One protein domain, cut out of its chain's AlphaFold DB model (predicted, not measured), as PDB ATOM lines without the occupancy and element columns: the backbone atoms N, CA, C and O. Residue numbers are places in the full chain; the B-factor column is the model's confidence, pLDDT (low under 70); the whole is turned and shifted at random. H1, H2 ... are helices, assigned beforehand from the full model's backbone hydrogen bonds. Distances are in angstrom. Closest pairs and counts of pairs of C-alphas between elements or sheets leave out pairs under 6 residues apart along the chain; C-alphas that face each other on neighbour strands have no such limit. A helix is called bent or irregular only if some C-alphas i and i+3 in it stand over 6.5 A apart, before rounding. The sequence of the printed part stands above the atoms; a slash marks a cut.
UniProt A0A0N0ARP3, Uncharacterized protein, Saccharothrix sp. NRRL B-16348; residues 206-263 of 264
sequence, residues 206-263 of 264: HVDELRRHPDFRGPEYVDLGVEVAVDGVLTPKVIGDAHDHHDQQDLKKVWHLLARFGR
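This is residues 206 to 263 of the 264 residues of an uncharacterized protein of Saccharothrix sp. NRRL B-16348 (UniProt A0A0N0ARP3). A small, compact ball of helices is built round H5, the long last helix, which crosses H3 at nearly a right angle. H4 folds back along H5 as the other half of a helical hairpin, short H2 packs on H5 on the side away from H4, and short H1 packs on H3 and on residues 257 to 261 of H5. The printed part has 58 residues with five named helices, in the order H1, H2, H3, H4, H5, and no named strand; the class is all helix. The whole is compact and rounded, with a radius of gyration of the C-alphas of 9.8 A and spans of 27 by 21 by 18 A.

H1, residues 207 to 210, touches H3, residues 219 to 228; their closest C-alphas are those of Val 207 and Val 226, 5.8 A apart. H1 also touches H5, residues 248 to 261, with residues 257 to 261 of H5 alone; the closest C-alphas, of Leu 210 and Leu 257, are 7.1 A apart. H2, residues 214 to 217, touches H5 at residues 253 to 257 alone, the closest C-alphas being those of Arg 217 and Lys 253 at 6.3 A. H1 and H2 meet only through their link. H2 and H3 are close but not clearly touching, with the closest C-alphas, of Pro 214 and Val 222, 6.2 A apart. H3 touches H5 about perpendicular, at 87 degrees, and the closest C-alphas, of Tyr 221 and Val 254, are 5.6 A apart. H4, residues 236 to 241, forms a helical hairpin with H5: they touch at a shallow tilt of 22 degrees, opposite ways, the closest C-alphas being those of Ile 239 and Leu 251 at 6.8 A. H4 is apart from H1 and from H2. H5 is the hub, touching four other helices. In H3, H4 and H5 every O i to N i+4 pair is within hydrogen-bond range; H1 and H2 are too short for such a pair, and of their single O i to N i+3 pairs that of H1 is within range and that of H2 is not.

H1 begins at C-alpha 207, (-13.680, 37.340, -22.191), and is 4.8 A long. H2 is irregular, but only just: C-alphas 214 and 217 are 6.7 A apart. H3 is 14.3 A long and begins at C-alpha 219, (-22.115, 28.161, -23.439). H4 is 8.7 A long. H5 is 19.9 A long and ends at C-alpha 261, (-19.320, 38.481, -12.826).

The two C-alphas farthest apart, of Arg 212 and Asp 244, are 27.1 A apart. The printed part has no cut and no long link. Its mean pLDDT is 96.5, and no printed residue is under 70.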
ATOM      1  N   HIS A 206     -13.820  40.743 -18.728       98.44
ATOM      2  CA  HIS A 206     -12.915  40.242 -19.765       98.44
ATOM      3  C   HIS A 206     -13.395  38.875 -20.269       98.44
ATOM      4  O   HIS A 206     -13.861  38.050 -19.476       98.44
ATOM      5  N   VAL A 207     -13.231  38.598 -21.563       98.38
ATOM      6  CA  VAL A 207     -13.680  37.340 -22.191       98.38
ATOM      7  C   VAL A 207     -13.072  36.090 -21.551       98.38
ATOM      8  O   VAL A 207     -13.705  35.040 -21.523       98.38
ATOM      9  N   ASP A 208     -11.869  36.189 -20.989       98.19
ATOM     10  CA  ASP A 208     -11.245  35.063 -20.284       98.19
ATOM     11  C   ASP A 208     -11.970  34.700 -18.989       98.19
ATOM     12  O   ASP A 208     -12.017  33.526 -18.638       98.19
ATOM     13  N   GLU A 209     -12.531  35.687 -18.286       98.31
ATOM     14  CA  GLU A 209     -13.380  35.423 -17.124       98.31
ATOM     15  C   GLU A 209     -14.754  34.931 -17.571       98.31
ATOM     16  O   GLU A 209     -15.247  33.948 -17.031       98.31
ATOM     17  N   LEU A 210     -15.333  35.529 -18.616       98.00
ATOM     18  CA  LEU A 210     -16.599  35.076 -19.203       98.00
ATOM     19  C   LEU A 210     -16.571  33.575 -19.552       98.00
ATOM     20  O   LEU A 210     -17.489  32.841 -19.194       98.00
ATOM     21  N   ARG A 211     -15.485  33.103 -20.180       98.25
ATOM     22  CA  ARG A 211     -15.285  31.690 -20.557       98.25
ATOM     23  C   ARG A 211     -15.247  30.719 -19.377       98.25
ATOM     24  O   ARG A 211     -15.391  29.518 -19.591       98.25
ATOM     25  N   ARG A 212     -15.058  31.202 -18.145       98.19
ATOM     26  CA  ARG A 212     -15.075  30.367 -16.933       98.19
ATOM     27  C   ARG A 212     -16.487  30.054 -16.439       98.19
ATOM     28  O   ARG A 212     -16.617  29.209 -15.561       98.19
ATOM     29  N   HIS A 213     -17.523  30.678 -17.011       97.38
ATOM     30  CA  HIS A 213     -18.909  30.570 -16.533       97.38
ATOM     31  C   HIS A 213     -19.904  30.016 -17.576       97.38
ATOM     32  O   HIS A 213     -20.987  30.589 -17.730       97.38
ATOM     33  N   PRO A 214     -19.606  28.904 -18.287       96.50
ATOM     34  CA  PRO A 214     -20.513  28.359 -19.304       96.50
ATOM     35  C   PRO A 214     -21.855  27.890 -18.720       96.50
ATOM     36  O   PRO A 214     -22.888  28.003 -19.375       96.50
ATOM     37  N   ASP A 215     -21.867  27.438 -17.464       97.00
ATOM     38  CA  ASP A 215     -23.046  26.821 -16.845       97.00
ATOM     39  C   ASP A 215     -24.078  27.833 -16.316       97.00
ATOM     40  O   ASP A 215     -25.196  27.452 -15.974       97.00
ATOM     41  N   PHE A 216     -23.744  29.129 -16.223       96.12
ATOM     42  CA  PHE A 216     -24.643  30.107 -15.592       96.12
ATOM     43  C   PHE A 216     -25.861  30.441 -16.464       96.12
ATOM     44  O   PHE A 216     -26.991  30.511 -15.974       96.12
ATOM     45  N   ARG A 217     -25.640  30.670 -17.763       96.00
ATOM     46  CA  ARG A 217     -26.713  30.908 -18.742       96.00
ATOM     47  C   ARG A 217     -26.697  29.937 -19.914       96.00
ATOM     48  O   ARG A 217     -27.748  29.800 -20.526       96.00
ATOM     49  N   GLY A 218     -25.568  29.292 -20.188       97.50
ATOM     50  CA  GLY A 218     -25.354  28.440 -21.351       97.50
ATOM     51  C   GLY A 218     -24.085  28.851 -22.111       97.50
ATOM     52  O   GLY A 218     -23.785  30.053 -22.182       97.50
ATOM     53  N   PRO A 219     -23.327  27.888 -22.666       97.88
ATOM     54  CA  PRO A 219     -22.115  28.161 -23.439       97.88
ATOM     55  C   PRO A 219     -22.378  29.030 -24.678       97.88
ATOM     56  O   PRO A 219     -21.539  29.853 -25.023       97.88
ATOM     57  N   GLU A 220     -23.561  28.944 -25.288       98.19
ATOM     58  CA  GLU A 220     -23.960  29.767 -26.432       98.19
ATOM     59  C   GLU A 220     -23.944  31.274 -26.121       98.19
ATOM     60  O   GLU A 220     -23.602  32.089 -26.976       98.19
ATOM     61  N   TYR A 221     -24.236  31.661 -24.875       98.25
ATOM     62  CA  TYR A 221     -24.203  33.063 -24.448       98.25
ATOM     63  C   TYR A 221     -22.805  33.518 -24.032       98.25
ATOM     64  O   TYR A 221     -22.503  34.710 -24.075       98.25
ATOM     65  N   VAL A 222     -21.939  32.579 -23.644       98.44
ATOM     66  CA  VAL A 222     -20.505  32.849 -23.507       98.44
ATOM     67  C   VAL A 222     -19.915  33.129 -24.884       98.44
ATOM     68  O   VAL A 222     -19.241  34.143 -25.043       98.44
ATOM     69  N   ASP A 223     -20.215  32.295 -25.881       98.31
ATOM     70  CA  ASP A 223     -19.734  32.469 -27.254       98.31
ATOM     71  C   ASP A 223     -20.227  33.789 -27.860       98.31
ATOM     72  O   ASP A 223     -19.415  34.570 -28.357       98.31
ATOM     73  N   LEU A 224     -21.517  34.111 -27.708       98.38
ATOM     74  CA  LEU A 224     -22.060  35.408 -28.124       98.38
ATOM     75  C   LEU A 224     -21.390  36.578 -27.386       98.38
ATOM     76  O   LEU A 224     -21.070  37.602 -27.986       98.38
ATOM     77  N   GLY A 225     -21.144  36.447 -26.082       98.19
ATOM     78  CA  GLY A 225     -20.437  37.477 -25.325       98.19
ATOM     79  C   GLY A 225     -18.981  37.660 -25.772       98.19
ATOM     80  O   GLY A 225     -18.472  38.776 -25.733       98.19
ATOM     81  N   VAL A 226     -18.312  36.599 -26.232       98.38
ATOM     82  CA  VAL A 226     -16.981  36.688 -26.857       98.38
ATOM     83  C   VAL A 226     -17.059  37.398 -28.206       98.38
ATOM     84  O   VAL A 226     -16.193  38.219 -28.491       98.38
ATOM     85  N   GLU A 227     -18.070  37.087 -29.019       98.06
ATOM     86  CA  GLU A 227     -18.293  37.696 -30.335       98.06
ATOM     87  C   GLU A 227     -18.531  39.207 -30.238       98.06
ATOM     88  O   GLU A 227     -17.939  39.978 -30.992       98.06
ATOM     89  N   VAL A 228     -19.362  39.632 -29.284       97.75
ATOM     90  CA  VAL A 228     -19.757  41.038 -29.103       97.75
ATOM     91  C   VAL A 228     -18.681  41.867 -28.384       97.75
ATOM     92  O   VAL A 228     -18.675  43.094 -28.477       97.75
ATOM     93  N   ALA A 229     -17.757  41.235 -27.656       97.94
ATOM     94  CA  ALA A 229     -16.739  41.941 -26.885       97.94
ATOM     95  C   ALA A 229     -15.818  42.807 -27.765       97.94
ATOM     96  O   ALA A 229     -15.238  42.346 -28.746       97.94
ATOM     97  N   VAL A 230     -15.584  44.050 -27.336       97.75
ATOM     98  CA  VAL A 230     -14.626  44.961 -27.978       97.75
ATOM     99  C   VAL A 230     -13.310  44.896 -27.214       97.75
ATOM    100  O   VAL A 230     -13.295  45.003 -25.987       97.75
ATOM    101  N   ASP A 231     -12.208  44.666 -27.932       97.50
ATOM    102  CA  ASP A 231     -10.870  44.468 -27.354       97.50
ATOM    103  C   ASP A 231     -10.849  43.414 -26.228       97.50
ATOM    104  O   ASP A 231     -10.164  43.554 -25.212       97.50
ATOM    105  N   GLY A 232     -11.648  42.351 -26.390       97.75
ATOM    106  CA  GLY A 232     -11.761  41.262 -25.417       97.75
ATOM    107  C   GLY A 232     -12.530  41.621 -24.143       97.75
ATOM    108  O   GLY A 232     -12.446  40.885 -23.157       97.75
ATOM    109  N   VAL A 233     -13.280  42.728 -24.123       98.19
ATOM    110  CA  VAL A 233     -14.025  43.161 -22.938       98.19
ATOM    111  C   VAL A 233     -15.490  43.478 -23.225       98.19
ATOM    112  O   VAL A 233     -15.832  44.218 -24.144       98.19
ATOM    113  N   LEU A 234     -16.356  42.962 -22.351       98.12
ATOM    114  CA  LEU A 234     -17.760  43.334 -22.254       98.12
ATOM    115  C   LEU A 234     -17.955  44.499 -21.280       98.12
ATOM    116  O   LEU A 234     -17.420  44.507 -20.169       98.12
ATOM    117  N   THR A 235     -18.781  45.453 -21.699       97.69
ATOM    118  CA  THR A 235     -19.335  46.550 -20.891       97.69
ATOM    119  C   THR A 235     -20.819  46.709 -21.243       97.69
ATOM    120  O   THR A 235     -21.236  46.194 -22.287       97.69
ATOM    121  N   PRO A 236     -21.636  47.412 -20.435       96.94
ATOM    122  CA  PRO A 236     -23.043  47.616 -20.767       96.94
ATOM    123  C   PRO A 236     -23.230  48.273 -22.131       96.94
ATOM    124  O   PRO A 236     -24.029  47.791 -22.924       96.94
ATOM    125  N   LYS A 237     -22.416  49.293 -22.433       95.94
ATOM    126  CA  LYS A 237     -22.436  49.979 -23.725       95.94
ATOM    127  C   LYS A 237     -22.122  49.040 -24.892       95.94
ATOM    128  O   LYS A 237     -22.818  49.083 -25.893       95.94
ATOM    129  N   VAL A 238     -21.118  48.173 -24.754       96.69
ATOM    130  CA  VAL A 238     -20.769  47.186 -25.795       96.69
ATOM    131  C   VAL A 238     -21.946  46.247 -26.088       96.69
ATOM    132  O   VAL A 238     -22.249  45.987 -27.248       96.69
ATOM    133  N   ILE A 239     -22.654  45.785 -25.052       96.38
ATOM    134  CA  ILE A 239     -23.864  44.963 -25.229       96.38
ATOM    135  C   ILE A 239     -24.997  45.788 -25.861       96.38
ATOM    136  O   ILE A 239     -25.696  45.292 -26.742       96.38
ATOM    137  N   GLY A 240     -25.172  47.042 -25.438       93.75
ATOM    138  CA  GLY A 240     -26.172  47.959 -25.986       93.75
ATOM    139  C   GLY A 240     -25.964  48.273 -27.469       93.75
ATOM    140  O   GLY A 240     -26.922  48.254 -28.236       93.75
ATOM    141  N   ASP A 241     -24.719  48.479 -27.898       93.94
ATOM    142  CA  ASP A 241     -24.361  48.756 -29.296       93.94
ATOM    143  C   ASP A 241     -24.619  47.535 -30.213       93.94
ATOM    144  O   ASP A 241     -24.847  47.683 -31.416       93.94
ATOM    145  N   ALA A 242     -24.651  46.321 -29.653       94.19
ATOM    146  CA  ALA A 242     -24.969  45.087 -30.376       94.19
ATOM    147  C   ALA A 242     -26.480  44.841 -30.554       94.19
ATOM    148  O   ALA A 242     -26.879  43.943 -31.300       94.19
ATOM    149  N   HIS A 243     -27.335  45.636 -29.906       88.69
ATOM    150  CA  HIS A 243     -28.780  45.404 -29.828       88.69
ATOM    151  C   HIS A 243     -29.488  45.312 -31.190       88.69
ATOM    152  O   HIS A 243     -30.476  44.592 -31.317       88.69
ATOM    153  N   ASP A 244     -29.011  46.022 -32.214       88.19
ATOM    154  CA  ASP A 244     -29.656  46.029 -33.536       88.19
ATOM    155  C   ASP A 244     -29.219  44.858 -34.441       88.19
ATOM    156  O   ASP A 244     -29.813  44.645 -35.499       88.19
ATOM    157  N   HIS A 245     -28.218  44.075 -34.024       91.81
ATOM    158  CA  HIS A 245     -27.627  42.995 -34.824       91.81
ATOM    159  C   HIS A 245     -27.878  41.591 -34.255       91.81
ATOM    160  O   HIS A 245     -27.605  40.605 -34.939       91.81
ATOM    161  N   HIS A 246     -28.413  41.484 -33.036       94.00
ATOM    162  CA  HIS A 246     -28.617  40.211 -32.340       94.00
ATOM    163  C   HIS A 246     -29.997  40.130 -31.680       94.00
ATOM    164  O   HIS A 246     -30.683  41.135 -31.486       94.00
ATOM    165  N   ASP A 247     -30.403  38.914 -31.310       93.50
ATOM    166  CA  ASP A 247     -31.634  38.706 -30.553       93.50
ATOM    167  C   ASP A 247     -31.531  39.324 -29.145       93.50
ATOM    168  O   ASP A 247     -30.546  39.156 -28.421       93.50
ATOM    169  N   GLN A 248     -32.573  40.050 -28.739       89.88
ATOM    170  CA  GLN A 248     -32.588  40.772 -27.465       89.88
ATOM    171  C   GLN A 248     -32.638  39.837 -26.252       89.88
ATOM    172  O   GLN A 248     -32.107  40.178 -25.193       89.88
ATOM    173  N   GLN A 249     -33.280  38.671 -26.368       91.81
ATOM    174  CA  GLN A 249     -33.284  37.684 -25.289       91.81
ATOM    175  C   GLN A 249     -31.907  37.052 -25.132       91.81
ATOM    176  O   GLN A 249     -31.491  36.832 -23.994       91.81
ATOM    177  N   ASP A 250     -31.174  36.845 -26.224       95.75
ATOM    178  CA  ASP A 250     -29.805  36.335 -26.167       95.75
ATOM    179  C   ASP A 250     -28.853  37.373 -25.554       95.75
ATOM    180  O   ASP A 250     -28.149  37.074 -24.584       95.75
ATOM    181  N   LEU A 251     -28.907  38.632 -26.004       96.25
ATOM    182  CA  LEU A 251     -28.124  39.723 -25.404       96.25
ATOM    183  C   LEU A 251     -28.461  39.949 -23.928       96.25
ATOM    184  O   LEU A 251     -27.574  40.243 -23.128       96.25
ATOM    185  N   LYS A 252     -29.715  39.738 -23.513       95.44
ATOM    186  CA  LYS A 252     -30.096  39.758 -22.095       95.44
ATOM    187  C   LYS A 252     -29.378  38.671 -21.287       95.44
ATOM    188  O   LYS A 252     -29.052  38.881 -20.118       95.44
ATOM    189  N   LYS A 253     -29.111  37.499 -21.866       97.31
ATOM    190  CA  LYS A 253     -28.348  36.432 -21.192       97.31
ATOM    191  C   LYS A 253     -26.865  36.789 -21.096       97.31
ATOM    192  O   LYS A 253     -26.281  36.559 -20.037       97.31
ATOM    193  N   VAL A 254     -26.304  37.438 -22.120       98.12
ATOM    194  CA  VAL A 254     -24.956  38.039 -22.066       98.12
ATOM    195  C   VAL A 254     -24.889  39.122 -20.985       98.12
ATOM    196  O   VAL A 254     -23.967  39.126 -20.167       98.12
ATOM    197  N   TRP A 255     -25.905  39.988 -20.897       97.69
ATOM    198  CA  TRP A 255     -26.021  40.977 -19.828       97.69
ATOM    199  C   TRP A 255     -26.014  40.319 -18.451       97.69
ATOM    200  O   TRP A 255     -25.280  40.765 -17.578       97.69
ATOM    201  N   HIS A 256     -26.760  39.233 -18.241       97.88
ATOM    202  CA  HIS A 256     -26.733  38.536 -16.955       97.88
ATOM    203  C   HIS A 256     -25.331  38.019 -16.590       97.88
ATOM    204  O   HIS A 256     -24.957  38.094 -15.423       97.88
ATOM    205  N   LEU A 257     -24.549  37.514 -17.552       98.31
ATOM    206  CA  LEU A 257     -23.158  37.111 -17.306       98.31
ATOM    207  C   LEU A 257     -22.314  38.319 -16.865       98.31
ATOM    208  O   LEU A 257     -21.665  38.270 -15.818       98.31
ATOM    209  N   LEU A 258     -22.397  39.438 -17.592       98.25
ATOM    210  CA  LEU A 258     -21.711  40.684 -17.233       98.25
ATOM    211  C   LEU A 258     -22.152  41.215 -15.856       98.25
ATOM    212  O   LEU A 258     -21.317  41.509 -15.006       98.25
ATOM    213  N   ALA A 259     -23.453  41.298 -15.599       97.62
ATOM    214  CA  ALA A 259     -24.014  41.822 -14.359       97.62
ATOM    215  C   ALA A 259     -23.692  40.949 -13.140       97.62
ATOM    216  O   ALA A 259     -23.712  41.443 -12.008       97.62
ATOM    217  N   ARG A 260     -23.433  39.652 -13.340       97.38
ATOM    218  CA  ARG A 260     -23.112  38.706 -12.267       97.38
ATOM    219  C   ARG A 260     -21.622  38.646 -11.941       97.38
ATOM    220  O   ARG A 260     -21.290  38.499 -10.763       97.38
ATOM    221  N   PHE A 261     -20.761  38.736 -12.955       97.75
ATOM    222  CA  PHE A 261     -19.320  38.481 -12.826       97.75
ATOM    223  C   PHE A 261     -18.436  39.698 -13.115       97.75
ATOM    224  O   PHE A 261     -17.247  39.663 -12.826       97.75
ATOM    225  N   GLY A 262     -18.994  40.774 -13.666       96.62
ATOM    226  CA  GLY A 262     -18.257  41.976 -14.049       96.62
ATOM    227  C   GLY A 262     -18.451  43.167 -13.118       96.62
ATOM    228  O   GLY A 262     -18.250  44.291 -13.559       96.62
ATOM    229  N   ARG A 263     -18.890  42.966 -11.870       92.81
ATOM    230  CA  ARG A 263     -18.951  44.052 -10.875       92.81
ATOM    231  C   ARG A 263     -17.546  44.332 -10.337       92.81
ATOM    232  O   ARG A 263     -16.793  43.386 -10.114       92.81
TER     233      ARG A 263